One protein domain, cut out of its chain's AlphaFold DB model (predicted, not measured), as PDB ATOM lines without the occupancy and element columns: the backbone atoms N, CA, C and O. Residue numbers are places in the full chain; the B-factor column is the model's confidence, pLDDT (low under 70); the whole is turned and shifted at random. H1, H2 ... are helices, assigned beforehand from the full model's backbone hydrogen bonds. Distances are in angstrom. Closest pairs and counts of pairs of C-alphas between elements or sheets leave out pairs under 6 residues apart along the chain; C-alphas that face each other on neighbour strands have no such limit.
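Overview. This is residues 151 to 365 of the 365 residues of an uncharacterized protein of Candidatus Korarchaeota archaeon (UniProt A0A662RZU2). H6, H8 and H9 form a bundle, up and down, each running against the one before it, and the long H1 crosses one end of it with H2 and H3 packed on H1. H5 packs on H1 and H6, while H7 packs on H9; H4 touches no helix and lies between two long links. The 215 printed residues include nine named helices, H1 to H9 in chain order, and no named strand: all helix. The whole is compact, with a radius of gyration of the C-alphas of 18.1 A and spans of 60 by 43 by 35 A.

Arrangement. H1, residues 151 to 179, is the hub. With residues 166 to 174 alone it touches H2, residues 188 to 197, at a steep tilt of 60 degrees; the closest C-alphas, of Ala 166 and Ala 190, are 4.7 A apart. H1 only just touches H3, residues 202 to 207, with 3 pairs of C-alphas within 8 A, the closest being Ser 171 and Arg 205 at 5.3 A. H4, residues 227 to 236, is apart from H1. H5, residues 252 to 265, touches H6, residues 274 to 295, about perpendicular at 77 degrees; their closest C-alphas, of Glu 265 and Ala 280, are 5.3 A apart. H7 spans residues 297 to 304. H8, residues 313 to 332, and H9, residues 337 to 363, form a helical hairpin, their closest C-alphas, of Ala 320 and Ala 347, 4.2 A apart. In H1 to H9 every O i to N i+4 pair is within hydrogen-bond range.

Along the chain. H1 begins at C-alpha 151 (6.633, -40.321, -44.382) and is 41.7 A long. H9, 39.4 A long, ends at C-alpha 363 (40.612, 5.203, -52.666).

Size, cuts and confidence. The farthest C-alphas, of Asn 271 and Arg 365, are 60.5 A apart. The printed part has no cut. The links H3 to H4 and H4 to H5 are long. In the printed part 71 residues have pLDDT under 70, among them residues 201 to 257.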
ATOM      1  N   LYS A 151       5.619 -39.765 -45.273       61.78
ATOM      2  CA  LYS A 151       6.633 -40.321 -44.382       61.78
ATOM      3  C   LYS A 151       8.022 -39.759 -44.681       61.78
ATOM      4  O   LYS A 151       8.682 -39.305 -43.755       61.78
ATOM      5  N   LEU A 152       8.446 -39.724 -45.948       63.03
ATOM      6  CA  LEU A 152       9.704 -39.085 -46.348       63.03
ATOM      7  C   LEU A 152       9.747 -37.619 -45.904       63.03
ATOM      8  O   LEU A 152      10.736 -37.185 -45.321       63.03
ATOM      9  N   TYR A 153       8.682 -36.869 -46.178       62.38
ATOM     10  CA  TYR A 153       8.597 -35.454 -45.841       62.38
ATOM     11  C   TYR A 153       8.645 -35.231 -44.334       62.38
ATOM     12  O   TYR A 153       9.426 -34.410 -43.858       62.38
ATOM     13  N   ALA A 154       7.851 -35.991 -43.575       61.56
ATOM     14  CA  ALA A 154       7.840 -35.918 -42.123       61.56
ATOM     15  C   ALA A 154       9.219 -36.252 -41.541       61.56
ATOM     16  O   ALA A 154       9.753 -35.474 -40.756       61.56
ATOM     17  N   GLU A 155       9.836 -37.357 -41.964       72.19
ATOM     18  CA  GLU A 155      11.157 -37.753 -41.470       72.19
ATOM     19  C   GLU A 155      12.253 -36.764 -41.891       72.19
ATOM     20  O   GLU A 155      13.089 -36.382 -41.069       72.19
ATOM     21  N   GLY A 156      12.227 -36.277 -43.135       67.31
ATOM     22  CA  GLY A 156      13.135 -35.241 -43.634       67.31
ATOM     23  C   GLY A 156      13.049 -33.964 -42.806       67.31
ATOM     24  O   GLY A 156      14.066 -33.451 -42.335       67.31
ATOM     25  N   MET A 157      11.831 -33.483 -42.562       66.69
ATOM     26  CA  MET A 157      11.587 -32.300 -41.740       66.69
ATOM     27  C   MET A 157      11.984 -32.515 -40.279       66.69
ATOM     28  O   MET A 157      12.571 -31.612 -39.679       66.69
ATOM     29  N   ASN A 158      11.734 -33.700 -39.719       67.69
ATOM     30  CA  ASN A 158      12.133 -34.045 -38.355       67.69
ATOM     31  C   ASN A 158      13.654 -33.997 -38.200       67.69
ATOM     32  O   ASN A 158      14.162 -33.336 -37.299       67.69
ATOM     33  N   VAL A 159      14.398 -34.635 -39.108       76.75
ATOM     34  CA  VAL A 159      15.866 -34.644 -39.056       76.75
ATOM     35  C   VAL A 159      16.450 -33.237 -39.223       76.75
ATOM     36  O   VAL A 159      17.377 -32.870 -38.493       76.75
ATOM     37  N   LEU A 160      15.913 -32.433 -40.144       71.75
ATOM     38  CA  LEU A 160      16.348 -31.046 -40.338       71.75
ATOM     39  C   LEU A 160      16.064 -30.186 -39.101       71.75
ATOM     40  O   LEU A 160      16.928 -29.414 -38.685       71.75
ATOM     41  N   SER A 161      14.890 -30.354 -38.490       67.31
ATOM     42  CA  SER A 161      14.489 -29.619 -37.286       67.31
ATOM     43  C   SER A 161      15.342 -30.001 -36.080       67.31
ATOM     44  O   SER A 161      15.834 -29.121 -35.385       67.31
ATOM     45  N   GLU A 162      15.604 -31.292 -35.863       74.69
ATOM     46  CA  GLU A 162      16.495 -31.763 -34.793       74.69
ATOM     47  C   GLU A 162      17.913 -31.215 -34.940       74.69
ATOM     48  O   GLU A 162      18.514 -30.749 -33.973       74.69
ATOM     49  N   SER A 163      18.439 -31.235 -36.165       76.94
ATOM     50  CA  SER A 163      19.777 -30.717 -36.458       76.94
ATOM     51  C   SER A 163      19.852 -29.202 -36.235       76.94
ATOM     52  O   SER A 163      20.862 -28.694 -35.749       76.94
ATOM     53  N   TRP A 164      18.776 -28.475 -36.548       71.56
ATOM     54  CA  TRP A 164      18.673 -27.037 -36.306       71.56
ATOM     55  C   TRP A 164      18.544 -26.704 -34.816       71.56
ATOM     56  O   TRP A 164      19.255 -25.832 -34.326       71.56
ATOM     57  N   LEU A 165      17.710 -27.428 -34.068       68.62
ATOM     58  CA  LEU A 165      17.562 -27.234 -32.625       68.62
ATOM     59  C   LEU A 165      18.877 -27.500 -31.883       68.62
ATOM     60  O   LEU A 165      19.294 -26.679 -31.070       68.62
ATOM     61  N   ALA A 166      19.591 -28.578 -32.228       76.62
ATOM     62  CA  ALA A 166      20.910 -28.861 -31.659       76.62
ATOM     63  C   ALA A 166      21.929 -27.741 -31.955       76.62
ATOM     64  O   ALA A 166      22.782 -27.422 -31.124       76.62
ATOM     65  N   SER A 167      21.825 -27.126 -33.132       75.69
ATOM     66  CA  SER A 167      22.636 -25.982 -33.545       75.69
ATOM     67  C   SER A 167      22.295 -24.712 -32.757       75.69
ATOM     68  O   SER A 167      23.206 -24.034 -32.277       75.69
ATOM     69  N   ILE A 168      21.008 -24.423 -32.529       68.19
ATOM     70  CA  ILE A 168      20.558 -23.329 -31.650       68.19
ATOM     71  C   ILE A 168      21.090 -23.532 -30.227       68.19
ATOM     72  O   ILE A 168      21.692 -22.618 -29.665       68.19
ATOM     73  N   GLU A 169      20.920 -24.731 -29.662       76.56
ATOM     74  CA  GLU A 169      21.411 -25.078 -28.322       76.56
ATOM     75  C   GLU A 169      22.919 -24.830 -28.195       76.56
ATOM     76  O   GLU A 169      23.367 -24.160 -27.260       76.56
ATOM     77  N   ALA A 170      23.705 -25.323 -29.157       81.12
ATOM     78  CA  ALA A 170      25.153 -25.140 -29.177       81.12
ATOM     79  C   ALA A 170      25.552 -23.657 -29.279       81.12
ATOM     80  O   ALA A 170      26.486 -23.207 -28.608       81.12
ATOM     81  N   SER A 171      24.820 -22.891 -30.087       76.81
ATOM     82  CA  SER A 171      25.046 -21.459 -30.296       76.81
ATOM     83  C   SER A 171      24.758 -20.656 -29.028       76.81
ATOM     84  O   SER A 171      25.606 -19.882 -28.581       76.81
ATOM     85  N   HIS A 172      23.603 -20.878 -28.393       76.38
ATOM     86  CA  HIS A 172      23.235 -20.234 -27.129       76.38
ATOM     87  C   HIS A 172      24.213 -20.571 -26.007       76.38
ATOM     88  O   HIS A 172      24.626 -19.683 -25.263       76.38
ATOM     89  N   TYR A 173      24.633 -21.834 -25.916       84.56
ATOM     90  CA  TYR A 173      25.624 -22.263 -24.938       84.56
ATOM     91  C   TYR A 173      26.936 -21.482 -25.067       84.56
ATOM     92  O   TYR A 173      27.458 -20.962 -24.081       84.56
ATOM     93  N   LEU A 174      27.457 -21.345 -26.289       81.75
ATOM     94  CA  LEU A 174      28.693 -20.603 -26.539       81.75
ATOM     95  C   LEU A 174      28.544 -19.096 -26.304       81.75
ATOM     96  O   LEU A 174      29.470 -18.467 -25.789       81.75
ATOM     97  N   LEU A 175      27.389 -18.519 -26.641       78.81
ATOM     98  CA  LEU A 175      27.098 -17.109 -26.376       78.81
ATOM     99  C   LEU A 175      27.030 -16.818 -24.871       78.81
ATOM    100  O   LEU A 175      27.631 -15.839 -24.429       78.81
ATOM    101  N   ALA A 176      26.382 -17.680 -24.082       79.75
ATOM    102  CA  ALA A 176      26.326 -17.553 -22.624       79.75
ATOM    103  C   ALA A 176      27.731 -17.619 -22.000       79.75
ATOM    104  O   ALA A 176      28.110 -16.742 -21.222       79.75
ATOM    105  N   LEU A 177      28.558 -18.587 -22.426       83.81
ATOM    106  CA  LEU A 177      29.954 -18.679 -21.984       83.81
ATOM    107  C   LEU A 177      30.749 -17.404 -22.292       83.81
ATOM    108  O   LEU A 177      31.519 -16.939 -21.452       83.81
ATOM    109  N   ARG A 178      30.554 -16.813 -23.475       82.00
ATOM    110  CA  ARG A 178      31.215 -15.559 -23.863       82.00
ATOM    111  C   ARG A 178      30.768 -14.381 -22.999       82.00
ATOM    112  O   ARG A 178      31.604 -13.567 -22.612       82.00
ATOM    113  N   LYS A 179      29.473 -14.297 -22.688       83.94
ATOM    114  CA  LYS A 179      28.896 -13.267 -21.812       83.94
ATOM    115  C   LYS A 179      29.220 -13.484 -20.327       83.94
ATOM    116  O   LYS A 179      28.866 -12.644 -19.509       83.94
ATOM    117  N   LYS A 180      29.936 -14.566 -19.979       89.12
ATOM    118  CA  LYS A 180      30.201 -15.009 -18.597       89.12
ATOM    119  C   LYS A 180      28.910 -15.272 -17.808       89.12
ATOM    120  O   LYS A 180      28.880 -15.133 -16.589       89.12
ATOM    121  N   GLU A 181      27.857 -15.663 -18.515       89.00
ATOM    122  CA  GLU A 181      26.577 -16.076 -17.950       89.00
ATOM    123  C   GLU A 181      26.597 -17.589 -17.670       89.00
ATOM    124  O   GLU A 181      27.334 -18.334 -18.330       89.00
ATOM    125  N   PRO A 182      25.808 -18.084 -16.700       87.00
ATOM    126  CA  PRO A 182      25.672 -19.516 -16.467       87.00
ATOM    127  C   PRO A 182      25.091 -20.190 -17.723       87.00
ATOM    128  O   PRO A 182      23.981 -19.849 -18.140       87.00
ATOM    129  N   PRO A 183      25.816 -21.131 -18.356       84.75
ATOM    130  CA  PRO A 183      25.375 -21.694 -19.620       84.75
ATOM    131  C   PRO A 183      24.181 -22.643 -19.415       84.75
ATOM    132  O   PRO A 183      24.120 -23.356 -18.406       84.75
ATOM    133  N   PRO A 184      23.240 -22.704 -20.374       82.44
ATOM    134  CA  PRO A 184      22.117 -23.633 -20.312       82.44
ATOM    135  C   PRO A 184      22.596 -25.091 -20.361       82.44
ATOM    136  O   PRO A 184      23.661 -25.404 -20.900       82.44
ATOM    137  N   LYS A 185      21.786 -26.015 -19.831       87.75
ATOM    138  CA  LYS A 185      21.991 -27.449 -20.083       87.75
ATOM    139  C   LYS A 185      21.772 -27.719 -21.574       87.75
ATOM    140  O   LYS A 185      20.805 -27.223 -22.140       87.75
ATOM    141  N   ILE A 186      22.645 -28.519 -22.180       86.69
ATOM    142  CA  ILE A 186      22.576 -28.873 -23.604       86.69
ATOM    143  C   ILE A 186      22.509 -30.383 -23.803       86.69
ATOM    144  O   ILE A 186      23.001 -31.152 -22.972       86.69
ATOM    145  N   SER A 187      21.915 -30.804 -24.918       83.69
ATOM    146  CA  SER A 187      21.861 -32.209 -25.317       83.69
ATOM    147  C   SER A 187      23.254 -32.776 -25.666       83.69
ATOM    148  O   SER A 187      24.162 -32.026 -26.042       83.69
ATOM    149  N   PRO A 188      23.460 -34.111 -25.614       82.19
ATOM    150  CA  PRO A 188      24.705 -34.733 -26.080       82.19
ATOM    151  C   PRO A 188      25.045 -34.396 -27.540       82.19
ATOM    152  O   PRO A 188      26.216 -34.221 -27.885       82.19
ATOM    153  N   GLN A 189      24.023 -34.262 -28.391       75.88
ATOM    154  CA  GLN A 189      24.173 -33.874 -29.793       75.88
ATOM    155  C   GLN A 189      24.692 -32.434 -29.920       75.88
ATOM    156  O   GLN A 189      25.661 -32.193 -30.645       75.88
ATOM    157  N   ALA A 190      24.127 -31.494 -29.156       82.00
ATOM    158  CA  ALA A 190      24.608 -30.117 -29.098       82.00
ATOM    159  C   ALA A 190      26.026 -30.017 -28.508       82.00
ATOM    160  O   ALA A 190      26.834 -29.229 -28.990       82.00
ATOM    161  N   LEU A 191      26.388 -30.855 -27.530       84.50
ATOM    162  CA  LEU A 191      27.739 -30.868 -26.952       84.50
ATOM    163  C   LEU A 191      28.817 -31.205 -27.994       84.50
ATOM    164  O   LEU A 191      29.911 -30.633 -27.961       84.50
ATOM    165  N   ASN A 192      28.519 -32.111 -28.931       83.94
ATOM    166  CA  ASN A 192      29.432 -32.406 -30.031       83.94
ATOM    167  C   ASN A 192      29.595 -31.193 -30.963       83.94
ATOM    168  O   ASN A 192      30.716 -30.822 -31.303       83.94
ATOM    169  N   LEU A 193      28.492 -30.516 -31.297       85.00
ATOM    170  CA  LEU A 193      28.526 -29.289 -32.097       85.00
ATOM    171  C   LEU A 193      29.306 -28.171 -31.399       85.00
ATOM    172  O   LEU A 193      30.130 -27.529 -32.042       85.00
ATOM    173  N   VAL A 194      29.155 -27.998 -30.082       85.06
ATOM    174  CA  VAL A 194      29.919 -27.019 -29.289       85.06
ATOM    175  C   VAL A 194      31.427 -27.216 -29.452       85.06
ATOM    176  O   VAL A 194      32.154 -26.231 -29.583       85.06
ATOM    177  N   LYS A 195      31.925 -28.463 -29.473       84.81
ATOM    178  CA  LYS A 195      33.359 -28.730 -29.693       84.81
ATOM    179  C   LYS A 195      33.826 -28.193 -31.043       84.81
ATOM    180  O   LYS A 195      34.878 -27.565 -31.104       84.81
ATOM    181  N   HIS A 196      33.031 -28.391 -32.089       83.06
ATOM    182  CA  HIS A 196      33.344 -27.900 -33.428       83.06
ATOM    183  C   HIS A 196      33.169 -26.379 -33.544       83.06
ATOM    184  O   HIS A 196      34.027 -25.710 -34.110       83.06
ATOM    185  N   TYR A 197      32.130 -25.810 -32.933       81.69
ATOM    186  CA  TYR A 197      31.819 -24.377 -32.979       81.69
ATOM    187  C   TYR A 197      32.817 -23.516 -32.188       81.69
ATOM    188  O   TYR A 197      32.917 -22.307 -32.403       81.69
ATOM    189  N   LYS A 198      33.614 -24.103 -31.289       77.31
ATOM    190  CA  LYS A 198      34.758 -23.392 -30.694       77.31
ATOM    191  C   LYS A 198      35.761 -22.937 -31.754       77.31
ATOM    192  O   LYS A 198      36.314 -21.853 -31.618       77.31
ATOM    193  N   GLU A 199      35.928 -23.709 -32.828       74.69
ATOM    194  CA  GLU A 199      36.764 -23.352 -33.983       74.69
ATOM    195  C   GLU A 199      36.057 -22.387 -34.957       74.69
ATOM    196  O   GLU A 199      36.609 -22.070 -36.012       74.69
ATOM    197  N   PHE A 200      34.813 -21.989 -34.661       74.50
ATOM    198  CA  PHE A 200      33.972 -21.164 -35.527       74.50
ATOM    199  C   PHE A 200      34.048 -19.695 -35.130       74.50
ATOM    200  O   PHE A 200      34.210 -19.369 -33.952       74.50
ATOM    201  N   GLU A 201      33.923 -18.820 -36.123       68.19
ATOM    202  CA  GLU A 201      33.787 -17.385 -35.900       68.19
ATOM    203  C   GLU A 201      32.406 -17.059 -35.322       68.19
ATOM    204  O   GLU A 201      31.457 -17.839 -35.425       68.19
ATOM    205  N   ASP A 202      32.270 -15.881 -34.715       65.81
ATOM    206  CA  ASP A 202      31.023 -15.477 -34.059       65.81
ATOM    207  C   ASP A 202      29.832 -15.427 -35.018       65.81
ATOM    208  O   ASP A 202      28.728 -15.818 -34.642       65.81
ATOM    209  N   PHE A 203      30.064 -15.007 -36.265       63.66
ATOM    210  CA  PHE A 203      29.039 -15.033 -37.303       63.66
ATOM    211  C   PHE A 203      28.524 -16.453 -37.543       63.66
ATOM    212  O   PHE A 203      27.320 -16.673 -37.564       63.66
ATOM    213  N   GLU A 204      29.415 -17.435 -37.666       63.12
ATOM    214  CA  GLU A 204      29.033 -18.824 -37.930       63.12
ATOM    215  C   GLU A 204      28.306 -19.451 -36.732       63.12
ATOM    216  O   GLU A 204      27.362 -20.221 -36.911       63.12
ATOM    217  N   ARG A 205      28.695 -19.073 -35.507       66.19
ATOM    218  CA  ARG A 205      27.967 -19.442 -34.284       66.19
ATOM    219  C   ARG A 205      26.569 -18.823 -34.261       66.19
ATOM    220  O   ARG A 205      25.628 -19.490 -33.868       66.19
ATOM    221  N   ALA A 206      26.404 -17.576 -34.696       60.25
ATOM    222  CA  ALA A 206      25.088 -16.939 -34.783       60.25
ATOM    223  C   ALA A 206      24.229 -17.541 -35.910       60.25
ATOM    224  O   ALA A 206      23.038 -17.779 -35.734       60.25
ATOM    225  N   VAL A 207      24.840 -17.864 -37.051       59.19
ATOM    226  CA  VAL A 207      24.199 -18.532 -38.194       59.19
ATOM    227  C   VAL A 207      23.609 -19.885 -37.817       59.19
ATOM    228  O   VAL A 207      22.599 -20.278 -38.397       59.19
ATOM    229  N   GLY A 208      24.182 -20.579 -36.832       56.69
ATOM    230  CA  GLY A 208      23.607 -21.804 -36.284       56.69
ATOM    231  C   GLY A 208      22.161 -21.649 -35.784       56.69
ATOM    232  O   GLY A 208      21.462 -22.649 -35.622       56.69
ATOM    233  N   GLN A 209      21.688 -20.416 -35.585       53.94
ATOM    234  CA  GLN A 209      20.312 -20.100 -35.210       53.94
ATOM    235  C   GLN A 209      19.359 -19.992 -36.411       53.94
ATOM    236  O   GLN A 209      18.143 -20.052 -36.237       53.94
ATOM    237  N   VAL A 210      19.872 -19.882 -37.639       54.50
ATOM    238  CA  VAL A 210      19.062 -19.811 -38.863       54.50
ATOM    239  C   VAL A 210      18.525 -21.206 -39.211       54.50
ATOM    240  O   VAL A 210      19.299 -22.167 -39.191       54.50
ATOM    241  N   PRO A 211      17.233 -21.351 -39.581       51.31
ATOM    242  CA  PRO A 211      16.680 -22.638 -39.982       51.31
ATOM    243  C   PRO A 211      17.499 -23.267 -41.104       51.31
ATOM    244  O   PRO A 211      17.693 -22.662 -42.163       51.31
ATOM    245  N   LEU A 212      17.944 -24.504 -40.881       54.44
ATOM    246  CA  LEU A 212      18.830 -25.235 -41.789       54.44
ATOM    247  C   LEU A 212      18.248 -25.386 -43.205       54.44
ATOM    248  O   LEU A 212      18.987 -25.407 -44.182       54.44
ATOM    249  N   THR A 213      16.925 -25.402 -43.340       50.78
ATOM    250  CA  THR A 213      16.206 -25.462 -44.624       50.78
ATOM    251  C   THR A 213      16.386 -24.217 -45.486       50.78
ATOM    252  O   THR A 213      16.207 -24.273 -46.697       50.78
ATOM    253  N   THR A 214      16.773 -23.094 -44.884       49.28
ATOM    254  CA  THR A 214      17.080 -21.855 -45.605       49.28
ATOM    255  C   THR A 214      18.406 -21.984 -46.359       49.28
ATOM    256  O   THR A 214      18.602 -21.330 -47.375       49.28
ATOM    257  N   ILE A 215      19.312 -22.857 -45.899       55.22
ATOM    258  CA  ILE A 215      20.724 -22.858 -46.292       55.22
ATOM    259  C   ILE A 215      21.000 -23.431 -47.699       55.22
ATOM    260  O   ILE A 215      21.604 -22.721 -48.505       55.22
ATOM    261  N   PRO A 216      20.537 -24.646 -48.055       48.31
ATOM    262  CA  PRO A 216      20.686 -25.200 -49.411       48.31
ATOM    263  C   PRO A 216      19.919 -24.407 -50.480       48.31
ATOM    264  O   PRO A 216      20.177 -24.527 -51.673       48.31
ATOM    265  N   VAL A 217      18.960 -23.604 -50.029       47.19
ATOM    266  CA  VAL A 217      17.966 -22.895 -50.831       47.19
ATOM    267  C   VAL A 217      18.412 -21.467 -51.172       47.19
ATOM    268  O   VAL A 217      17.857 -20.843 -52.077       47.19
ATOM    269  N   TYR A 218      19.447 -20.943 -50.507       48.25
ATOM    270  CA  TYR A 218      19.918 -19.573 -50.742       48.25
ATOM    271  C   TYR A 218      20.346 -19.313 -52.189       48.25
ATOM    272  O   TYR A 218      20.154 -18.193 -52.653       48.25
ATOM    273  N   ARG A 219      20.838 -20.325 -52.921       44.88
ATOM    274  CA  ARG A 219      21.124 -20.189 -54.361       44.88
ATOM    275  C   ARG A 219      19.899 -20.324 -55.263       44.88
ATOM    276  O   ARG A 219      19.916 -19.781 -56.360       44.88
ATOM    277  N   SER A 220      18.864 -21.044 -54.835       37.69
ATOM    278  CA  SER A 220      17.699 -21.346 -55.673       37.69
ATOM    279  C   SER A 220      16.504 -20.414 -55.457       37.69
ATOM    280  O   SER A 220      15.669 -20.347 -56.352       37.69
ATOM    281  N   ILE A 221      16.379 -19.703 -54.321       35.75
ATOM    282  CA  ILE A 221      15.125 -18.982 -53.987       35.75
ATOM    283  C   ILE A 221      15.299 -17.572 -53.390       35.75
ATOM    284  O   ILE A 221      14.346 -16.798 -53.417       35.75
ATOM    285  N   VAL A 222      16.460 -17.160 -52.867       38.38
ATOM    286  CA  VAL A 222      16.516 -15.901 -52.087       38.38
ATOM    287  C   VAL A 222      17.109 -14.713 -52.851       38.38
ATOM    288  O   VAL A 222      18.287 -14.395 -52.746       38.38
ATOM    289  N   ILE A 223      16.209 -13.972 -53.496       32.44
ATOM    290  CA  ILE A 223      16.017 -12.513 -53.367       32.44
ATOM    291  C   ILE A 223      14.483 -12.362 -53.224       32.44
ATOM    292  O   ILE A 223      13.804 -13.125 -53.907       32.44
ATOM    293  N   PRO A 224      13.836 -11.445 -52.468       29.02
ATOM    294  CA  PRO A 224      14.236 -10.467 -51.451       29.02
ATOM    295  C   PRO A 224      13.630 -10.785 -50.050       29.02
ATOM    296  O   PRO A 224      12.451 -11.108 -49.938       29.02
ATOM    297  N   GLY A 225      14.388 -10.608 -48.955       35.69
ATOM    298  CA  GLY A 225      13.795 -10.652 -47.611       35.69
ATOM    299  C   GLY A 225      14.744 -10.633 -46.416       35.69
ATOM    300  O   GLY A 225      14.345 -10.258 -45.322       35.69
ATOM    301  N   MET A 226      16.000 -11.058 -46.575       39.62
ATOM    302  CA  MET A 226      16.986 -11.237 -45.485       39.62
ATOM    303  C   MET A 226      17.181 -10.042 -44.529       39.62
ATOM    304  O   MET A 226      17.858 -10.174 -43.515       39.62
ATOM    305  N   LYS A 227      16.594  -8.880 -44.825       37.94
ATOM    306  CA  LYS A 227      16.628  -7.658 -44.019       37.94
ATOM    307  C   LYS A 227      16.189  -7.847 -42.582       37.94
ATOM    308  O   LYS A 227      16.802  -7.236 -41.718       37.94
ATOM    309  N   ASP A 228      15.114  -8.596 -42.345       38.06
ATOM    310  CA  ASP A 228      14.442  -8.545 -41.044       38.06
ATOM    311  C   ASP A 228      15.212  -9.398 -40.023       38.06
ATOM    312  O   ASP A 228      15.532  -8.913 -38.942       38.06
ATOM    313  N   VAL A 229      15.658 -10.596 -40.427       38.75
ATOM    314  CA  VAL A 229      16.509 -11.484 -39.608       38.75
ATOM    315  C   VAL A 229      17.917 -10.913 -39.418       38.75
ATOM    316  O   VAL A 229      18.435 -10.914 -38.303       38.75
ATOM    317  N   LEU A 230      18.531 -10.330 -40.457       40.97
ATOM    318  CA  LEU A 230      19.797  -9.602 -40.284       40.97
ATOM    319  C   LEU A 230      19.618  -8.334 -39.431       40.97
ATOM    320  O   LEU A 230      20.552  -7.919 -38.752       40.97
ATOM    321  N   GLY A 231      18.433  -7.720 -39.447       40.34
ATOM    322  CA  GLY A 231      18.101  -6.536 -38.654       40.34
ATOM    323  C   GLY A 231      17.943  -6.811 -37.155       40.34
ATOM    324  O   GLY A 231      18.201  -5.925 -36.340       40.34
ATOM    325  N   GLU A 232      17.549  -8.021 -36.766       38.66
ATOM    326  CA  GLU A 232      17.455  -8.442 -35.361       38.66
ATOM    327  C   GLU A 232      18.818  -8.858 -34.795       38.66
ATOM    328  O   GLU A 232      19.226  -8.345 -33.754       38.66
ATOM    329  N   ILE A 233      19.594  -9.633 -35.561       39.59
ATOM    330  CA  ILE A 233      20.982  -9.996 -35.224       39.59
ATOM    331  C   ILE A 233      21.862  -8.737 -35.075       39.59
ATOM    332  O   ILE A 233      22.690  -8.646 -34.172       39.59
ATOM    333  N   ARG A 234      21.658  -7.710 -35.913       41.09
ATOM    334  CA  ARG A 234      22.344  -6.409 -35.797       41.09
ATOM    335  C   ARG A 234      21.987  -5.641 -34.527       41.09
ATOM    336  O   ARG A 234      22.872  -5.016 -33.946       41.09
ATOM    337  N   ARG A 235      20.722  -5.685 -34.096       43.03
ATOM    338  CA  ARG A 235      20.271  -5.023 -32.862       43.03
ATOM    339  C   ARG A 235      20.879  -5.668 -31.622       43.03
ATOM    340  O   ARG A 235      21.317  -4.943 -30.737       43.03
ATOM    341  N   GLU A 236      20.981  -6.992 -31.590       38.25
ATOM    342  CA  GLU A 236      21.643  -7.701 -30.486       38.25
ATOM    343  C   GLU A 236      23.168  -7.498 -30.451       38.25
ATOM    344  O   GLU A 236      23.773  -7.589 -29.385       38.25
ATOM    345  N   LEU A 237      23.789  -7.192 -31.596       36.22
ATOM    346  CA  LEU A 237      25.236  -6.983 -31.731       36.22
ATOM    347  C   LEU A 237      25.665  -5.499 -31.769       36.22
ATOM    348  O   LEU A 237      26.852  -5.220 -31.919       36.22
ATOM    349  N   GLY A 238      24.736  -4.545 -31.630       32.50
ATOM    350  CA  GLY A 238      25.035  -3.104 -31.546       32.50
ATOM    351  C   GLY A 238      25.288  -2.379 -32.880       32.50
ATOM    352  O   GLY A 238      25.897  -1.313 -32.890       32.50
ATOM    353  N   VAL A 239      24.825  -2.919 -34.010       37.16
ATOM    354  CA  VAL A 239      25.013  -2.346 -35.357       37.16
ATOM    355  C   VAL A 239      23.751  -1.579 -35.794       37.16
ATOM    356  O   VAL A 239      22.691  -2.169 -35.979       37.16
ATOM    357  N   THR A 240      23.844  -0.259 -35.992       35.06
ATOM    358  CA  THR A 240      22.692   0.678 -36.022       35.06
ATOM    359  C   THR A 240      22.195   1.122 -37.412       35.06
ATOM    360  O   THR A 240      21.646   2.211 -37.556       35.06
ATOM    361  N   GLY A 241      22.331   0.294 -38.456       39.03
ATOM    362  CA  GLY A 241      21.847   0.623 -39.813       39.03
ATOM    363  C   GLY A 241      20.777  -0.335 -40.355       39.03
ATOM    364  O   GLY A 241      21.001  -1.551 -40.387       39.03
ATOM    365  N   GLU A 242      19.647   0.200 -40.842       30.97
ATOM    366  CA  GLU A 242      18.557  -0.572 -41.466       30.97
ATOM    367  C   GLU A 242      18.977  -1.214 -42.802       30.97
ATOM    368  O   GLU A 242      19.578  -0.577 -43.667       30.97
ATOM    369  N   LEU A 243      18.598  -2.479 -43.020       37.12
ATOM    370  CA  LEU A 243      18.561  -3.056 -44.373       37.12
ATOM    371  C   LEU A 243      17.307  -2.552 -45.122       37.12
ATOM    372  O   LEU A 243      16.538  -1.791 -44.560       37.12
ATOM    373  N   LYS A 244      17.099  -2.962 -46.390       31.38
ATOM    374  CA  LYS A 244      15.984  -2.710 -47.361       31.38
ATOM    375  C   LYS A 244      14.667  -3.533 -47.401       31.38
ATOM    376  O   LYS A 244      13.628  -3.008 -47.775       31.38
ATOM    377  N   VAL A 245      14.663  -4.817 -47.023       32.53
ATOM    378  CA  VAL A 245      13.813  -5.868 -47.647       32.53
ATOM    379  C   VAL A 245      13.053  -6.901 -46.742       32.53
ATOM    380  O   VAL A 245      13.689  -7.790 -46.219       32.53
ATOM    381  N   LYS A 246      11.713  -6.933 -46.638       28.42
ATOM    382  CA  LYS A 246      10.962  -7.835 -45.707       28.42
ATOM    383  C   LYS A 246      11.042  -9.370 -45.976       28.42
ATOM    384  O   LYS A 246      10.726  -9.793 -47.084       28.42
ATOM    385  N   LEU A 247      11.335 -10.213 -44.969       35.25
ATOM    386  CA  LEU A 247      11.588 -11.686 -45.040       35.25
ATOM    387  C   LEU A 247      10.326 -12.565 -44.974       35.25
ATOM    388  O   LEU A 247      10.269 -13.538 -44.229       35.25
ATOM    389  N   LYS A 248       9.278 -12.237 -45.734       29.84
ATOM    390  CA  LYS A 248       7.994 -12.966 -45.653       29.84
ATOM    391  C   LYS A 248       7.862 -14.224 -46.520       29.84
ATOM    392  O   LYS A 248       6.829 -14.869 -46.431       29.84
ATOM    393  N   ASN A 249       8.876 -14.630 -47.284       34.50
ATOM    394  CA  ASN A 249       8.762 -15.771 -48.200       34.50
ATOM    395  C   ASN A 249       9.961 -16.729 -48.087       34.50
ATOM    396  O   ASN A 249      10.857 -16.715 -48.926       34.50
ATOM    397  N   LEU A 250       9.965 -17.603 -47.078       43.16
ATOM    398  CA  LEU A 250      10.630 -18.906 -47.205       43.16
ATOM    399  C   LEU A 250       9.685 -19.774 -48.048       43.16
ATOM    400  O   LEU A 250       8.674 -20.273 -47.563       43.16
ATOM    401  N   HIS A 251       9.938 -19.812 -49.355       44.78
ATOM    402  CA  HIS A 251       9.000 -20.342 -50.344       44.78
ATOM    403  C   HIS A 251       8.772 -21.855 -50.135       44.78
ATOM    404  O   HIS A 251       9.757 -22.576 -50.020       44.78
ATOM    405  N   PRO A 252       7.536 -22.390 -50.170       42.81
ATOM    406  CA  PRO A 252       7.265 -23.839 -50.186       42.81
ATOM    407  C   PRO A 252       8.082 -24.634 -51.228       42.81
ATOM    408  O   PRO A 252       8.413 -25.798 -51.012       42.81
ATOM    409  N   MET A 253       8.503 -23.966 -52.309       47.69
ATOM    410  CA  MET A 253       9.428 -24.495 -53.330       47.69
ATOM    411  C   MET A 253      10.787 -24.924 -52.745       47.69
ATOM    412  O   MET A 253      11.379 -25.894 -53.204       47.69
ATOM    413  N   ALA A 254      11.265 -24.249 -51.696       53.53
ATOM    414  CA  ALA A 254      12.514 -24.543 -50.991       53.53
ATOM    415  C   ALA A 254      12.542 -25.972 -50.456       53.53
ATOM    416  O   ALA A 254      13.499 -26.725 -50.644       53.53
ATOM    417  N   TYR A 255      11.443 -26.322 -49.793       56.84
ATOM    418  CA  TYR A 255      11.234 -27.612 -49.170       56.84
ATOM    419  C   TYR A 255      10.984 -28.676 -50.231       56.84
ATOM    420  O   TYR A 255      11.586 -29.740 -50.154       56.84
ATOM    421  N   GLY A 256      10.184 -28.369 -51.258       59.56
ATOM    422  CA  GLY A 256       9.949 -29.277 -52.384       59.56
ATOM    423  C   GLY A 256      11.245 -29.711 -53.073       59.56
ATOM    424  O   GLY A 256      11.483 -30.906 -53.236       59.56
ATOM    425  N   ILE A 257      12.134 -28.763 -53.391       66.62
ATOM    426  CA  ILE A 257      13.427 -29.058 -54.027       66.62
ATOM    427  C   ILE A 257      14.315 -29.901 -53.106       66.62
ATOM    428  O   ILE A 257      14.865 -30.909 -53.542       66.62
ATOM    429  N   LEU A 258      14.444 -29.531 -51.828       72.00
ATOM    430  CA  LEU A 258      15.279 -30.286 -50.889       72.00
ATOM    431  C   LEU A 258      14.762 -31.719 -50.684       72.00
ATOM    432  O   LEU A 258      15.555 -32.656 -50.645       72.00
ATOM    433  N   MET A 259      13.443 -31.893 -50.582       72.31
ATOM    434  CA  MET A 259      12.805 -33.198 -50.385       72.31
ATOM    435  C   MET A 259      12.896 -34.070 -51.635       72.31
ATOM    436  O   MET A 259      13.130 -35.271 -51.522       72.31
ATOM    437  N   ARG A 260      12.818 -33.467 -52.826       72.75
ATOM    438  CA  ARG A 260      13.107 -34.139 -54.099       72.75
ATOM    439  C   ARG A 260      14.537 -34.677 -54.131       72.75
ATOM    440  O   ARG A 260      14.747 -35.841 -54.463       72.75
ATOM    441  N   GLU A 261      15.525 -33.849 -53.799       76.19
ATOM    442  CA  GLU A 261      16.925 -34.289 -53.774       76.19
ATOM    443  C   GLU A 261      17.146 -35.381 -52.721       76.19
ATOM    444  O   GLU A 261      17.803 -36.382 -52.995       76.19
ATOM    445  N   LEU A 262      16.536 -35.238 -51.542       81.12
ATOM    446  CA  LEU A 262      16.560 -36.261 -50.501       81.12
ATOM    447  C   LEU A 262      15.966 -37.591 -50.994       81.12
ATOM    448  O   LEU A 262      16.563 -38.640 -50.762       81.12
ATOM    449  N   PHE A 263      14.832 -37.561 -51.700       79.88
ATOM    450  CA  PHE A 263      14.219 -38.754 -52.289       79.88
ATOM    451  C   PHE A 263      15.179 -39.478 -53.240       79.88
ATOM    452  O   PHE A 263      15.292 -40.703 -53.197       79.88
ATOM    453  N   PHE A 264      15.919 -38.733 -54.067       79.81
ATOM    454  CA  PHE A 264      16.926 -39.321 -54.952       79.81
ATOM    455  C   PHE A 264      18.144 -39.866 -54.199       79.81
ATOM    456  O   PHE A 264      18.651 -40.923 -54.569       79.81
ATOM    457  N   GLU A 265      18.588 -39.205 -53.127       86.56
ATOM    458  CA  GLU A 265      19.657 -39.716 -52.250       86.56
ATOM    459  C   GLU A 265      19.267 -40.973 -51.467       86.56
ATOM    460  O   GLU A 265      20.145 -41.677 -50.958       86.56
ATOM    461  N   LEU A 266      17.965 -41.238 -51.355       85.62
ATOM    462  CA  LEU A 266      17.376 -42.437 -50.765       85.62
ATOM    463  C   LEU A 266      17.054 -43.512 -51.810       85.62
ATOM    464  O   LEU A 266      16.287 -44.426 -51.521       85.62
ATOM    465  N   ASP A 267      17.587 -43.384 -53.028       84.75
ATOM    466  CA  ASP A 267      17.320 -44.301 -54.141       84.75
ATOM    467  C   ASP A 267      15.819 -44.487 -54.414       84.75
ATOM    468  O   ASP A 267      15.353 -45.578 -54.736       84.75
ATOM    469  N   CYS A 268      15.057 -43.396 -54.301       80.94
ATOM    470  CA  CYS A 268      13.609 -43.380 -54.474       80.94
ATOM    471  C   CYS A 268      12.838 -44.233 -53.443       80.94
ATOM    472  O   CYS A 268      11.729 -44.685 -53.723       80.94
ATOM    473  N   ASN A 269      13.386 -44.440 -52.239       80.06
ATOM    474  CA  ASN A 269      12.653 -45.058 -51.135       80.06
ATOM    475  C   ASN A 269      11.578 -44.102 -50.583       80.06
ATOM    476  O   ASN A 269      11.882 -43.050 -50.019       80.06
ATOM    477  N   GLU A 270      10.314 -44.496 -50.722       76.12
ATOM    478  CA  GLU A 270       9.134 -43.731 -50.297       76.12
ATOM    479  C   GLU A 270       8.881 -43.801 -48.782       76.12
ATOM    480  O   GLU A 270       8.229 -42.927 -48.206       76.12
ATOM    481  N   ASN A 271       9.398 -44.842 -48.117       78.75
ATOM    482  CA  ASN A 271       9.116 -45.150 -46.716       78.75
ATOM    483  C   ASN A 271      10.377 -45.284 -45.846       78.75
ATOM    484  O   ASN A 271      10.446 -46.215 -45.029       78.75
ATOM    485  N   PRO A 272      11.347 -44.361 -45.956       83.81
ATOM    486  CA  PRO A 272      12.624 -44.491 -45.279       83.81
ATOM    487  C   PRO A 272      12.456 -44.447 -43.757       83.81
ATOM    488  O   PRO A 272      11.497 -43.899 -43.204       83.81
ATOM    489  N   THR A 273      13.417 -45.033 -43.066       90.06
ATOM    490  CA  THR A 273      13.638 -44.832 -41.640       90.06
ATOM    491  C   THR A 273      14.313 -43.483 -41.404       90.06
ATOM    492  O   THR A 273      15.032 -42.950 -42.251       90.06
ATOM    493  N   LYS A 274      14.153 -42.943 -40.197       86.25
ATOM    494  CA  LYS A 274      14.812 -41.703 -39.775       86.25
ATOM    495  C   LYS A 274      16.337 -41.724 -39.947       86.25
ATOM    496  O   LYS A 274      16.940 -40.707 -40.286       86.25
ATOM    497  N   GLN A 275      16.970 -42.875 -39.705       92.69
ATOM    498  CA  GLN A 275      18.419 -43.027 -39.845       92.69
ATOM    499  C   GLN A 275      18.849 -42.971 -41.316       92.69
ATOM    500  O   GLN A 275      19.791 -42.248 -41.636       92.69
ATOM    501  N   GLU A 276      18.125 -43.647 -42.213       93.69
ATOM    502  CA  GLU A 276      18.368 -43.557 -43.659       93.69
ATOM    503  C   GLU A 276      18.224 -42.114 -44.152       93.69
ATOM    504  O   GLU A 276      19.090 -41.621 -44.877       93.69
ATOM    505  N   VAL A 277      17.186 -41.402 -43.694       89.88
ATOM    506  CA  VAL A 277      16.983 -39.978 -44.002       89.88
ATOM    507  C   VAL A 277      18.157 -39.128 -43.524       89.88
ATOM    508  O   VAL A 277      18.649 -38.284 -44.273       89.88
ATOM    509  N   ARG A 278      18.640 -39.345 -42.297       92.19
ATOM    510  CA  ARG A 278      19.780 -38.601 -41.745       92.19
ATOM    511  C   ARG A 278      21.053 -38.824 -42.551       92.19
ATOM    512  O   ARG A 278      21.762 -37.867 -42.856       92.19
ATOM    513  N   GLU A 279      21.327 -40.061 -42.941       95.00
ATOM    514  CA  GLU A 279      22.483 -40.377 -43.778       95.00
ATOM    515  C   GLU A 279      22.359 -39.799 -45.190       95.00
ATOM    516  O   GLU A 279      23.344 -39.284 -45.724       95.00
ATOM    517  N   ALA A 280      21.165 -39.837 -45.781       92.88
ATOM    518  CA  ALA A 280      20.897 -39.253 -47.089       92.88
ATOM    519  C   ALA A 280      21.019 -37.722 -47.077       92.88
ATOM    520  O   ALA A 280      21.697 -37.163 -47.935       92.88
ATOM    521  N   LEU A 281      20.476 -37.041 -46.062       88.69
ATOM    522  CA  LEU A 281      20.650 -35.596 -45.877       88.69
ATOM    523  C   LEU A 281      22.117 -35.214 -45.663       88.69
ATOM    524  O   LEU A 281      22.571 -34.216 -46.220       88.69
ATOM    525  N   ARG A 282      22.888 -36.016 -44.916       93.06
ATOM    526  CA  ARG A 282      24.337 -35.813 -44.775       93.06
ATOM    527  C   ARG A 282      25.046 -35.892 -46.129       93.06
ATOM    528  O   ARG A 282      25.810 -34.988 -46.469       93.06
ATOM    529  N   ARG A 283      24.784 -36.941 -46.922       92.62
ATOM    530  CA  ARG A 283      25.352 -37.095 -48.278       92.62
ATOM    531  C   ARG A 283      24.951 -35.939 -49.190       92.62
ATOM    532  O   ARG A 283      25.799 -35.417 -49.915       92.62
ATOM    533  N   LEU A 284      23.689 -35.517 -49.124       87.88
ATOM    534  CA  LEU A 284      23.175 -34.377 -49.873       87.88
ATOM    535  C   LEU A 284      23.932 -33.096 -49.514       87.88
ATOM    536  O   LEU A 284      24.421 -32.404 -50.403       87.88
ATOM    537  N   ALA A 285      24.093 -32.809 -48.221       86.69
ATOM    538  CA  ALA A 285      24.815 -31.632 -47.749       86.69
ATOM    539  C   ALA A 285      26.282 -31.636 -48.209       86.69
ATOM    540  O   ALA A 285      26.792 -30.616 -48.671       86.69
ATOM    541  N   GLU A 286      26.953 -32.792 -48.166       90.38
ATOM    542  CA  GLU A 286      28.312 -32.950 -48.694       90.38
ATOM    543  C   GLU A 286      28.386 -32.714 -50.210       90.38
ATOM    544  O   GLU A 286      29.318 -32.063 -50.685       90.38
ATOM    545  N   LYS A 287      27.423 -33.230 -50.985       86.56
ATOM    546  CA  LYS A 287      27.343 -33.012 -52.441       86.56
ATOM    547  C   LYS A 287      27.137 -31.536 -52.771       86.56
ATOM    548  O   LYS A 287      27.863 -31.005 -53.610       86.56
ATOM    549  N   GLN A 288      26.229 -30.867 -52.064       81.56
ATOM    550  CA  GLN A 288      25.991 -29.431 -52.220       81.56
ATOM    551  C   GLN A 288      27.247 -28.620 -51.888       81.56
ATOM    552  O   GLN A 288      27.662 -27.773 -52.673       81.56
ATOM    553  N   LEU A 289      27.931 -28.933 -50.786       85.00
ATOM    554  CA  LEU A 289      29.148 -28.222 -50.396       85.00
ATOM    555  C   LEU A 289      30.299 -28.428 -51.398       85.00
ATOM    556  O   LEU A 289      31.026 -27.486 -51.713       85.00
ATOM    557  N   LYS A 290      30.442 -29.640 -51.957       85.75
ATOM    558  CA  LYS A 290      31.389 -29.925 -53.053       85.75
ATOM    559  C   LYS A 290      31.054 -29.132 -54.314       85.75
ATOM    560  O   LYS A 290      31.969 -28.607 -54.945       85.75
ATOM    561  N   LEU A 291      29.773 -29.042 -54.671       79.06
ATOM    562  CA  LEU A 291      29.308 -28.286 -55.832       79.06
ATOM    563  C   LEU A 291      29.578 -26.788 -55.668       79.06
ATOM    564  O   LEU A 291      30.135 -26.179 -56.576       79.06
ATOM    565  N   LEU A 292      29.256 -26.207 -54.508       79.06
ATOM    566  CA  LEU A 292      29.557 -24.804 -54.210       79.06
ATOM    567  C   LEU A 292      31.057 -24.530 -54.344       79.06
ATOM    568  O   LEU A 292      31.457 -23.662 -55.107       79.06
ATOM    569  N   LEU A 293      31.898 -25.343 -53.701       83.31
ATOM    570  CA  LEU A 293      33.356 -25.237 -53.819       83.31
ATOM    571  C   LEU A 293      33.869 -25.362 -55.261       83.31
ATOM    572  O   LEU A 293      34.887 -24.760 -55.602       83.31
ATOM    573  N   TYR A 294      33.219 -26.183 -56.086       76.25
ATOM    574  CA  TYR A 294      33.559 -26.331 -57.498       76.25
ATOM    575  C   TYR A 294      33.187 -25.078 -58.299       76.25
ATOM    576  O   TYR A 294      34.014 -24.591 -59.067       76.25
ATOM    577  N   ILE A 295      31.983 -24.539 -58.082       72.00
ATOM    578  CA  ILE A 295      31.497 -23.321 -58.743       72.00
ATOM    579  C   ILE A 295      32.332 -22.104 -58.334       72.00
ATOM    580  O   ILE A 295      32.681 -21.305 -59.195       72.00
ATOM    581  N   GLU A 296      32.735 -22.002 -57.064       78.25
ATOM    582  CA  GLU A 296      33.561 -20.890 -56.572       78.25
ATOM    583  C   GLU A 296      35.020 -20.961 -57.026       78.25
ATOM    584  O   GLU A 296      35.763 -19.985 -56.912       78.25
ATOM    585  N   LYS A 297      35.479 -22.108 -57.539       79.50
ATOM    586  CA  LYS A 297      36.893 -22.317 -57.868       79.50
ATOM    587  C   LYS A 297      37.453 -21.259 -58.840       79.50
ATOM    588  O   LYS A 297      38.511 -20.714 -58.524       79.50
ATOM    589  N   PRO A 298      36.794 -20.916 -59.967       77.25
ATOM    590  CA  PRO A 298      37.305 -19.901 -60.888       77.25
ATOM    591  C   PRO A 298      37.365 -18.507 -60.252       77.25
ATOM    592  O   PRO A 298      38.332 -17.777 -60.474       77.25
ATOM    593  N   LEU A 299      36.369 -18.150 -59.431       80.69
ATOM    594  CA  LEU A 299      36.342 -16.884 -58.697       80.69
ATOM    595  C   LEU A 299      37.519 -16.803 -57.718       80.69
ATOM    596  O   LEU A 299      38.305 -15.858 -57.759       80.69
ATOM    597  N   LEU A 300      37.697 -17.835 -56.892       83.44
ATOM    598  CA  LEU A 300      38.802 -17.933 -55.936       83.44
ATOM    599  C   LEU A 300      40.171 -17.845 -56.622       83.44
ATOM    600  O   LEU A 300      41.082 -17.210 -56.097       83.44
ATOM    601  N   GLU A 301      40.338 -18.473 -57.789       83.56
ATOM    602  CA  GLU A 301      41.580 -18.405 -58.563       83.56
ATOM    603  C   GLU A 301      41.865 -16.997 -59.098       83.56
ATOM    604  O   GLU A 301      43.010 -16.544 -59.015       83.56
ATOM    605  N   LYS A 302      40.849 -16.289 -59.607       80.38
ATOM    606  CA  LYS A 302      40.984 -14.900 -60.076       80.38
ATOM    607  C   LYS A 302      41.338 -13.946 -58.933       80.38
ATOM    608  O   LYS A 302      42.307 -13.196 -59.047       80.38
ATOM    609  N   LEU A 303      40.633 -14.043 -57.807       81.62
ATOM    610  CA  LEU A 303      40.873 -13.192 -56.636       81.62
ATOM    611  C   LEU A 303      42.260 -13.436 -56.024       81.62
ATOM    612  O   LEU A 303      42.957 -12.486 -55.679       81.62
ATOM    613  N   ARG A 304      42.728 -14.693 -55.972       83.06
ATOM    614  CA  ARG A 304      44.101 -15.020 -55.533       83.06
ATOM    615  C   ARG A 304      45.185 -14.443 -56.443       83.06
ATOM    616  O   ARG A 304      46.283 -14.174 -55.967       83.06
ATOM    617  N   LYS A 305      44.893 -14.263 -57.734       84.88
ATOM    618  CA  LYS A 305      45.788 -13.616 -58.708       84.88
ATOM    619  C   LYS A 305      45.681 -12.087 -58.694       84.88
ATOM    620  O   LYS A 305      46.356 -11.433 -59.481       84.88
ATOM    621  N   GLY A 306      44.846 -11.520 -57.826       81.12
ATOM    622  CA  GLY A 306      44.649 -10.080 -57.721       81.12
ATOM    623  C   GLY A 306      43.774  -9.477 -58.822       81.12
ATOM    624  O   GLY A 306      43.822  -8.267 -59.027       81.12
ATOM    625  N   VAL A 307      42.986 -10.293 -59.529       78.94
ATOM    626  CA  VAL A 307      42.034  -9.823 -60.545       78.94
ATOM    627  C   VAL A 307      40.728  -9.456 -59.849       78.94
ATOM    628  O   VAL A 307      39.907 -10.322 -59.548       78.94
ATOM    629  N   PHE A 308      40.574  -8.169 -59.553       75.94
ATOM    630  CA  PHE A 308      39.471  -7.627 -58.757       75.94
ATOM    631  C   PHE A 308      38.450  -6.843 -59.596       75.94
ATOM    632  O   PHE A 308      37.277  -6.805 -59.243       75.94
ATOM    633  N   ASP A 309      38.869  -6.284 -60.730       69.88
ATOM    634  CA  ASP A 309      38.111  -5.275 -61.491       69.88
ATOM    635  C   ASP A 309      36.818  -5.810 -62.143       69.88
ATOM    636  O   ASP A 309      35.974  -5.041 -62.597       69.88
ATOM    637  N   GLU A 310      36.638  -7.131 -62.171       75.31
ATOM    638  CA  GLU A 310      35.463  -7.809 -62.733       75.31
ATOM    639  C   GLU A 310      34.345  -8.056 -61.700       75.31
ATOM    640  O   GLU A 310      33.285  -8.572 -62.059       75.31
ATOM    641  N   PHE A 311      34.563  -7.730 -60.420       77.38
ATOM    642  CA  PHE A 311      33.678  -8.144 -59.328       77.38
ATOM    643  C   PHE A 311      33.289  -6.988 -58.404       77.38
ATOM    644  O   PHE A 311      34.110  -6.149 -58.042       77.38
ATOM    645  N   SER A 312      32.035  -6.983 -57.942       79.75
ATOM    646  CA  SER A 312      31.624  -6.116 -56.834       79.75
ATOM    647  C   SER A 312      31.936  -6.774 -55.491       79.75
ATOM    648  O   SER A 312      31.799  -7.990 -55.327       79.75
ATOM    649  N   ALA A 313      32.306  -5.965 -54.495       72.75
ATOM    650  CA  ALA A 313      32.515  -6.453 -53.133       72.75
ATOM    651  C   ALA A 313      31.252  -7.131 -52.575       72.75
ATOM    652  O   ALA A 313      31.339  -8.118 -51.848       72.75
ATOM    653  N   GLU A 314      30.075  -6.619 -52.941       74.62
ATOM    654  CA  GLU A 314      28.763  -7.126 -52.541       74.62
ATOM    655  C   GLU A 314      28.471  -8.519 -53.114       74.62
ATOM    656  O   GLU A 314      27.886  -9.351 -52.424       74.62
ATOM    657  N   ALA A 315      28.899  -8.802 -54.346       68.81
ATOM    658  CA  ALA A 315      28.761 -10.134 -54.927       68.81
ATOM    659  C   ALA A 315      29.720 -11.130 -54.259       68.81
ATOM    660  O   ALA A 315      29.321 -12.233 -53.895       68.81
ATOM    661  N   VAL A 316      30.970 -10.724 -54.023       72.56
ATOM    662  CA  VAL A 316      31.980 -11.594 -53.398       72.56
ATOM    663  C   VAL A 316      31.611 -11.933 -51.947       72.56
ATOM    664  O   VAL A 316      31.720 -13.090 -51.537       72.56
ATOM    665  N   ILE A 317      31.113 -10.964 -51.168       76.94
ATOM    666  CA  ILE A 317      30.666 -11.221 -49.788       76.94
ATOM    667  C   ILE A 317      29.401 -12.091 -49.738       76.94
ATOM    668  O   ILE A 317      29.218 -12.862 -48.792       76.94
ATOM    669  N   TYR A 318      28.533 -11.996 -50.751       71.12
ATOM    670  CA  TYR A 318      27.368 -12.869 -50.871       71.12
ATOM    671  C   TYR A 318      27.801 -14.332 -51.035       71.12
ATOM    672  O   TYR A 318      27.351 -15.180 -50.265       71.12
ATOM    673  N   GLU A 319      28.732 -14.622 -51.946       74.62
ATOM    674  CA  GLU A 319      29.236 -15.988 -52.150       74.62
ATOM    675  C   GLU A 319      29.968 -16.533 -50.914       74.62
ATOM    676  O   GLU A 319      29.788 -17.694 -50.533       74.62
ATOM    677  N   ALA A 320      30.720 -15.680 -50.209       80.00
ATOM    678  CA  ALA A 320      31.319 -16.048 -48.929       80.00
ATOM    679  C   ALA A 320      30.256 -16.461 -47.901       80.00
ATOM    680  O   ALA A 320      30.358 -17.514 -47.269       80.00
ATOM    681  N   THR A 321      29.190 -15.663 -47.789       74.00
ATOM    682  CA  THR A 321      28.064 -15.933 -46.890       74.00
ATOM    683  C   THR A 321      27.406 -17.266 -47.237       74.00
ATOM    684  O   THR A 321      27.210 -18.093 -46.351       74.00
ATOM    685  N   VAL A 322      27.125 -17.526 -48.518       73.38
ATOM    686  CA  VAL A 322      26.548 -18.800 -48.981       73.38
ATOM    687  C   VAL A 322      27.421 -19.987 -48.562       73.38
ATOM    688  O   VAL A 322      26.902 -20.963 -48.013       73.38
ATOM    689  N   LEU A 323      28.742 -19.902 -48.745       80.06
ATOM    690  CA  LEU A 323      29.673 -20.954 -48.324       80.06
ATOM    691  C   LEU A 323      29.715 -21.148 -46.801       80.06
ATOM    692  O   LEU A 323      29.742 -22.297 -46.348       80.06
ATOM    693  N   ARG A 324      29.694 -20.072 -46.002       80.56
ATOM    694  CA  ARG A 324      29.635 -20.155 -44.526       80.56
ATOM    695  C   ARG A 324      28.366 -20.864 -44.075       80.56
ATOM    696  O   ARG A 324      28.437 -21.836 -43.323       80.56
ATOM    697  N   LEU A 325      27.222 -20.417 -44.588       76.69
ATOM    698  CA  LEU A 325      25.922 -21.012 -44.299       76.69
ATOM    699  C   LEU A 325      25.947 -22.509 -44.642       76.69
ATOM    700  O   LEU A 325      25.693 -23.345 -43.774       76.69
ATOM    701  N   ALA A 326      26.334 -22.864 -45.871       79.38
ATOM    702  CA  ALA A 326      26.391 -24.252 -46.328       79.38
ATOM    703  C   ALA A 326      27.342 -25.123 -45.490       79.38
ATOM    704  O   ALA A 326      27.048 -26.292 -45.239       79.38
ATOM    705  N   SER A 327      28.449 -24.550 -45.012       86.25
ATOM    706  CA  SER A 327      29.396 -25.228 -44.119       86.25
ATOM    707  C   SER A 327      28.765 -25.565 -42.767       86.25
ATOM    708  O   SER A 327      28.914 -26.692 -42.294       86.25
ATOM    709  N   VAL A 328      28.031 -24.622 -42.164       81.69
ATOM    710  CA  VAL A 328      27.295 -24.841 -40.906       81.69
ATOM    711  C   VAL A 328      26.200 -25.892 -41.098       81.69
ATOM    712  O   VAL A 328      26.080 -26.813 -40.293       81.69
ATOM    713  N   PHE A 329      25.447 -25.817 -42.198       81.56
ATOM    714  CA  PHE A 329      24.421 -26.808 -42.531       81.56
ATOM    715  C   PHE A 329      24.988 -28.221 -42.655       81.56
ATOM    716  O   PHE A 329      24.483 -29.152 -42.024       81.56
ATOM    717  N   ALA A 330      26.067 -28.376 -43.423       87.62
ATOM    718  CA  ALA A 330      26.732 -29.658 -43.595       87.62
ATOM    719  C   ALA A 330      27.280 -30.191 -42.263       87.62
ATOM    720  O   ALA A 330      27.080 -31.363 -41.947       87.62
ATOM    721  N   LEU A 331      27.902 -29.330 -41.448       88.44
ATOM    722  CA  LEU A 331      28.385 -29.703 -40.119       88.44
ATOM    723  C   LEU A 331      27.260 -30.241 -39.228       88.44
ATOM    724  O   LEU A 331      27.422 -31.284 -38.598       88.44
ATOM    725  N   ASN A 332      26.119 -29.554 -39.194       83.69
ATOM    726  CA  ASN A 332      24.993 -29.925 -38.337       83.69
ATOM    727  C   ASN A 332      24.384 -31.283 -38.711       83.69
ATOM    728  O   ASN A 332      23.856 -31.979 -37.846       83.69
ATOM    729  N   LEU A 333      24.511 -31.689 -39.977       87.44
ATOM    730  CA  LEU A 333      24.119 -33.014 -40.466       87.44
ATOM    731  C   LEU A 333      25.231 -34.070 -40.327       87.44
ATOM    732  O   LEU A 333      25.051 -35.214 -40.744       87.44
ATOM    733  N   GLY A 334      26.376 -33.713 -39.738       89.31
ATOM    734  CA  GLY A 334      27.498 -34.618 -39.497       89.31
ATOM    735  C   GLY A 334      28.369 -34.885 -40.725       89.31
ATOM    736  O   GLY A 334      28.939 -35.969 -40.833       89.31
ATOM    737  N   ALA A 335      28.448 -33.944 -41.668       91.25
ATOM    738  CA  ALA A 335      29.305 -34.058 -42.848       91.25
ATOM    739  C   ALA A 335      30.805 -34.142 -42.506       91.25
ATOM    740  O   ALA A 335      31.244 -33.745 -41.425       91.25
ATOM    741  N   ASP A 336      31.610 -34.605 -43.468       93.38
ATOM    742  CA  ASP A 336      33.074 -34.644 -43.351       93.38
ATOM    743  C   ASP A 336      33.676 -33.278 -42.954       93.38
ATOM    744  O   ASP A 336      33.637 -32.295 -43.705       93.38
ATOM    745  N   MET A 337      34.327 -33.243 -41.787       91.06
ATOM    746  CA  MET A 337      34.989 -32.057 -41.246       91.06
ATOM    747  C   MET A 337      36.066 -31.477 -42.163       91.06
ATOM    748  O   MET A 337      36.280 -30.265 -42.148       91.06
ATOM    749  N   ARG A 338      36.754 -32.296 -42.967       93.75
ATOM    750  CA  ARG A 338      37.752 -31.793 -43.926       93.75
ATOM    751  C   ARG A 338      37.087 -30.947 -45.005       93.75
ATOM    752  O   ARG A 338      37.619 -29.904 -45.383       93.75
ATOM    753  N   LEU A 339      35.913 -31.373 -45.470       93.50
ATOM    754  CA  LEU A 339      35.127 -30.644 -46.459       93.50
ATOM    755  C   LEU A 339      34.567 -29.343 -45.872       93.50
ATOM    756  O   LEU A 339      34.713 -28.292 -46.496       93.50
ATOM    757  N   VAL A 340      34.013 -29.401 -44.655       91.50
ATOM    758  CA  VAL A 340      33.524 -28.220 -43.918       91.50
ATOM    759  C   VAL A 340      34.646 -27.193 -43.742       91.50
ATOM    760  O   VAL A 340      34.479 -26.035 -44.113       91.50
ATOM    761  N   LYS A 341      35.825 -27.605 -43.257       91.81
ATOM    762  CA  LYS A 341      36.979 -26.703 -43.086       91.81
ATOM    763  C   LYS A 341      37.423 -26.075 -44.406       91.81
ATOM    764  O   LYS A 341      37.683 -24.878 -44.455       91.81
ATOM    765  N   ARG A 342      37.458 -26.851 -45.493       92.81
ATOM    766  CA  ARG A 342      37.815 -26.335 -46.822       92.81
ATOM    767  C   ARG A 342      36.835 -25.267 -47.318       92.81
ATOM    768  O   ARG A 342      37.279 -24.279 -47.897       92.81
ATOM    769  N   ALA A 343      35.534 -25.461 -47.112       90.50
ATOM    770  CA  ALA A 343      34.519 -24.479 -47.486       90.50
ATOM    771  C   ALA A 343      34.604 -23.197 -46.649       90.50
ATOM    772  O   ALA A 343      34.534 -22.107 -47.212       90.50
ATOM    773  N   ARG A 344      34.878 -23.315 -45.346       89.62
ATOM    774  CA  ARG A 344      35.141 -22.162 -44.469       89.62
ATOM    775  C   ARG A 344      36.359 -21.357 -44.921       89.62
ATOM    776  O   ARG A 344      36.248 -20.159 -45.137       89.62
ATOM    777  N   MET A 345      37.483 -22.024 -45.194       90.56
ATOM    778  CA  MET A 345      38.683 -21.359 -45.721       90.56
ATOM    779  C   MET A 345      38.431 -20.664 -47.066       90.56
ATOM    780  O   MET A 345      39.013 -19.620 -47.346       90.56
ATOM    781  N   ALA A 346      37.593 -21.245 -47.930       90.75
ATOM    782  CA  ALA A 346      37.202 -20.601 -49.179       90.75
ATOM    783  C   ALA A 346      36.384 -19.327 -48.918       90.75
ATOM    784  O   ALA A 346      36.684 -18.296 -49.516       90.75
ATOM    785  N   ALA A 347      35.424 -19.371 -47.990       88.94
ATOM    786  CA  ALA A 347      34.655 -18.197 -47.593       88.94
ATOM    787  C   ALA A 347      35.537 -17.082 -47.007       88.94
ATOM    788  O   ALA A 347      35.408 -15.937 -47.421       88.94
ATOM    789  N   GLU A 348      36.501 -17.416 -46.142       89.38
ATOM    790  CA  GLU A 348      37.463 -16.448 -45.583       89.38
ATOM    791  C   GLU A 348      38.271 -15.722 -46.668       89.38
ATOM    792  O   GLU A 348      38.576 -14.533 -46.557       89.38
ATOM    793  N   ILE A 349      38.650 -16.434 -47.734       90.19
ATOM    794  CA  ILE A 349      39.369 -15.837 -48.866       90.19
ATOM    795  C   ILE A 349      38.469 -14.845 -49.604       90.19
ATOM    796  O   ILE A 349      38.932 -13.762 -49.963       90.19
ATOM    797  N   LEU A 350      37.199 -15.198 -49.818       85.44
ATOM    798  CA  LEU A 350      36.218 -14.314 -50.449       85.44
ATOM    799  C   LEU A 350      35.940 -13.078 -49.579       85.44
ATOM    800  O   LEU A 350      35.953 -11.965 -50.091       85.44
ATOM    801  N   GLU A 351      35.777 -13.233 -48.265       85.88
ATOM    802  CA  GLU A 351      35.594 -12.120 -47.318       85.88
ATOM    803  C   GLU A 351      36.754 -11.117 -47.391       85.88
ATOM    804  O   GLU A 351      36.535  -9.926 -47.618       85.88
ATOM    805  N   LYS A 352      38.000 -11.604 -47.303       88.69
ATOM    806  CA  LYS A 352      39.200 -10.758 -47.419       88.69
ATOM    807  C   LYS A 352      39.282 -10.055 -48.773       88.69
ATOM    808  O   LYS A 352      39.666  -8.890 -48.846       88.69
ATOM    809  N   ALA A 353      38.913 -10.749 -49.847       85.88
ATOM    810  CA  ALA A 353      38.864 -10.168 -51.183       85.88
ATOM    811  C   ALA A 353      37.790  -9.070 -51.301       85.88
ATOM    812  O   ALA A 353      38.042  -8.032 -51.912       85.88
ATOM    813  N   ALA A 354      36.619  -9.261 -50.688       83.06
ATOM    814  CA  ALA A 354      35.557  -8.261 -50.651       83.06
ATOM    815  C   ALA A 354      35.966  -7.010 -49.850       83.06
ATOM    816  O   ALA A 354      35.665  -5.889 -50.263       83.06
ATOM    817  N   GLU A 355      36.675  -7.175 -48.731       86.50
ATOM    818  CA  GLU A 355      37.230  -6.051 -47.966       86.50
ATOM    819  C   GLU A 355      38.258  -5.251 -48.772       86.50
ATOM    820  O   GLU A 355      38.212  -4.020 -48.786       86.50
ATOM    821  N   GLU A 356      39.158  -5.936 -49.479       87.94
ATOM    822  CA  GLU A 356      40.144  -5.295 -50.353       87.94
ATOM    823  C   GLU A 356      39.466  -4.519 -51.494       87.94
ATOM    824  O   GLU A 356      39.822  -3.370 -51.757       87.94
ATOM    825  N   LEU A 357      38.432  -5.096 -52.116       82.44
ATOM    826  CA  LEU A 357      37.606  -4.418 -53.120       82.44
ATOM    827  C   LEU A 357      36.974  -3.126 -52.581       82.44
ATOM    828  O   LEU A 357      37.019  -2.094 -53.253       82.44
ATOM    829  N   ARG A 358      36.421  -3.148 -51.359       84.88
ATOM    830  CA  ARG A 358      35.852  -1.943 -50.724       84.88
ATOM    831  C   ARG A 358      36.907  -0.864 -50.514       84.88
ATOM    832  O   ARG A 358      36.691   0.271 -50.927       84.88
ATOM    833  N   ARG A 359      38.069  -1.232 -49.965       87.19
ATOM    834  CA  ARG A 359      39.184  -0.296 -49.740       87.19
ATOM    835  C   ARG A 359      39.684   0.337 -51.035       87.19
ATOM    836  O   ARG A 359      40.036   1.512 -51.039       87.19
ATOM    837  N   ARG A 360      39.739  -0.421 -52.133       83.19
ATOM    838  CA  ARG A 360      40.125   0.110 -53.451       83.19
ATOM    839  C   ARG A 360      39.114   1.127 -53.958       83.19
ATOM    840  O   ARG A 360      39.512   2.227 -54.320       83.19
ATOM    841  N   ASN A 361      37.827   0.793 -53.893       78.12
ATOM    842  CA  ASN A 361      36.751   1.680 -54.331       78.12
ATOM    843  C   ASN A 361      36.694   2.986 -53.522       78.12
ATOM    844  O   ASN A 361      36.400   4.035 -54.091       78.12
ATOM    845  N   GLU A 362      37.003   2.933 -52.225       78.56
ATOM    846  CA  GLU A 362      37.122   4.107 -51.349       78.56
ATOM    847  C   GLU A 362      38.339   4.988 -51.669       78.56
ATOM    848  O   GLU A 362      38.293   6.177 -51.390       78.56
ATOM    849  N   ARG A 363      39.412   4.440 -52.259       75.19
ATOM    850  CA  ARG A 363      40.612   5.203 -52.666       75.19
ATOM    851  C   ARG A 363      40.482   5.875 -54.033       75.19
ATOM    852  O   ARG A 363      41.234   6.797 -54.325       75.19
ATOM    853  N   THR A 364      39.594   5.372 -54.886       64.19
ATOM    854  CA  THR A 364      39.286   5.936 -56.215       64.19
ATOM    855  C   THR A 364      38.122   6.930 -56.210       64.19
ATOM    856  O   THR A 364      37.828   7.509 -57.254       64.19
ATOM    857  N   ARG A 365      37.444   7.098 -55.070       52.28
ATOM    858  CA  ARG A 365      36.470   8.167 -54.813       52.28
ATOM    859  C   ARG A 365      37.151   9.300 -54.066       52.28
ATOM    860  O   ARG A 365      36.742  10.454 -54.314       52.28
TER     861      ARG A 365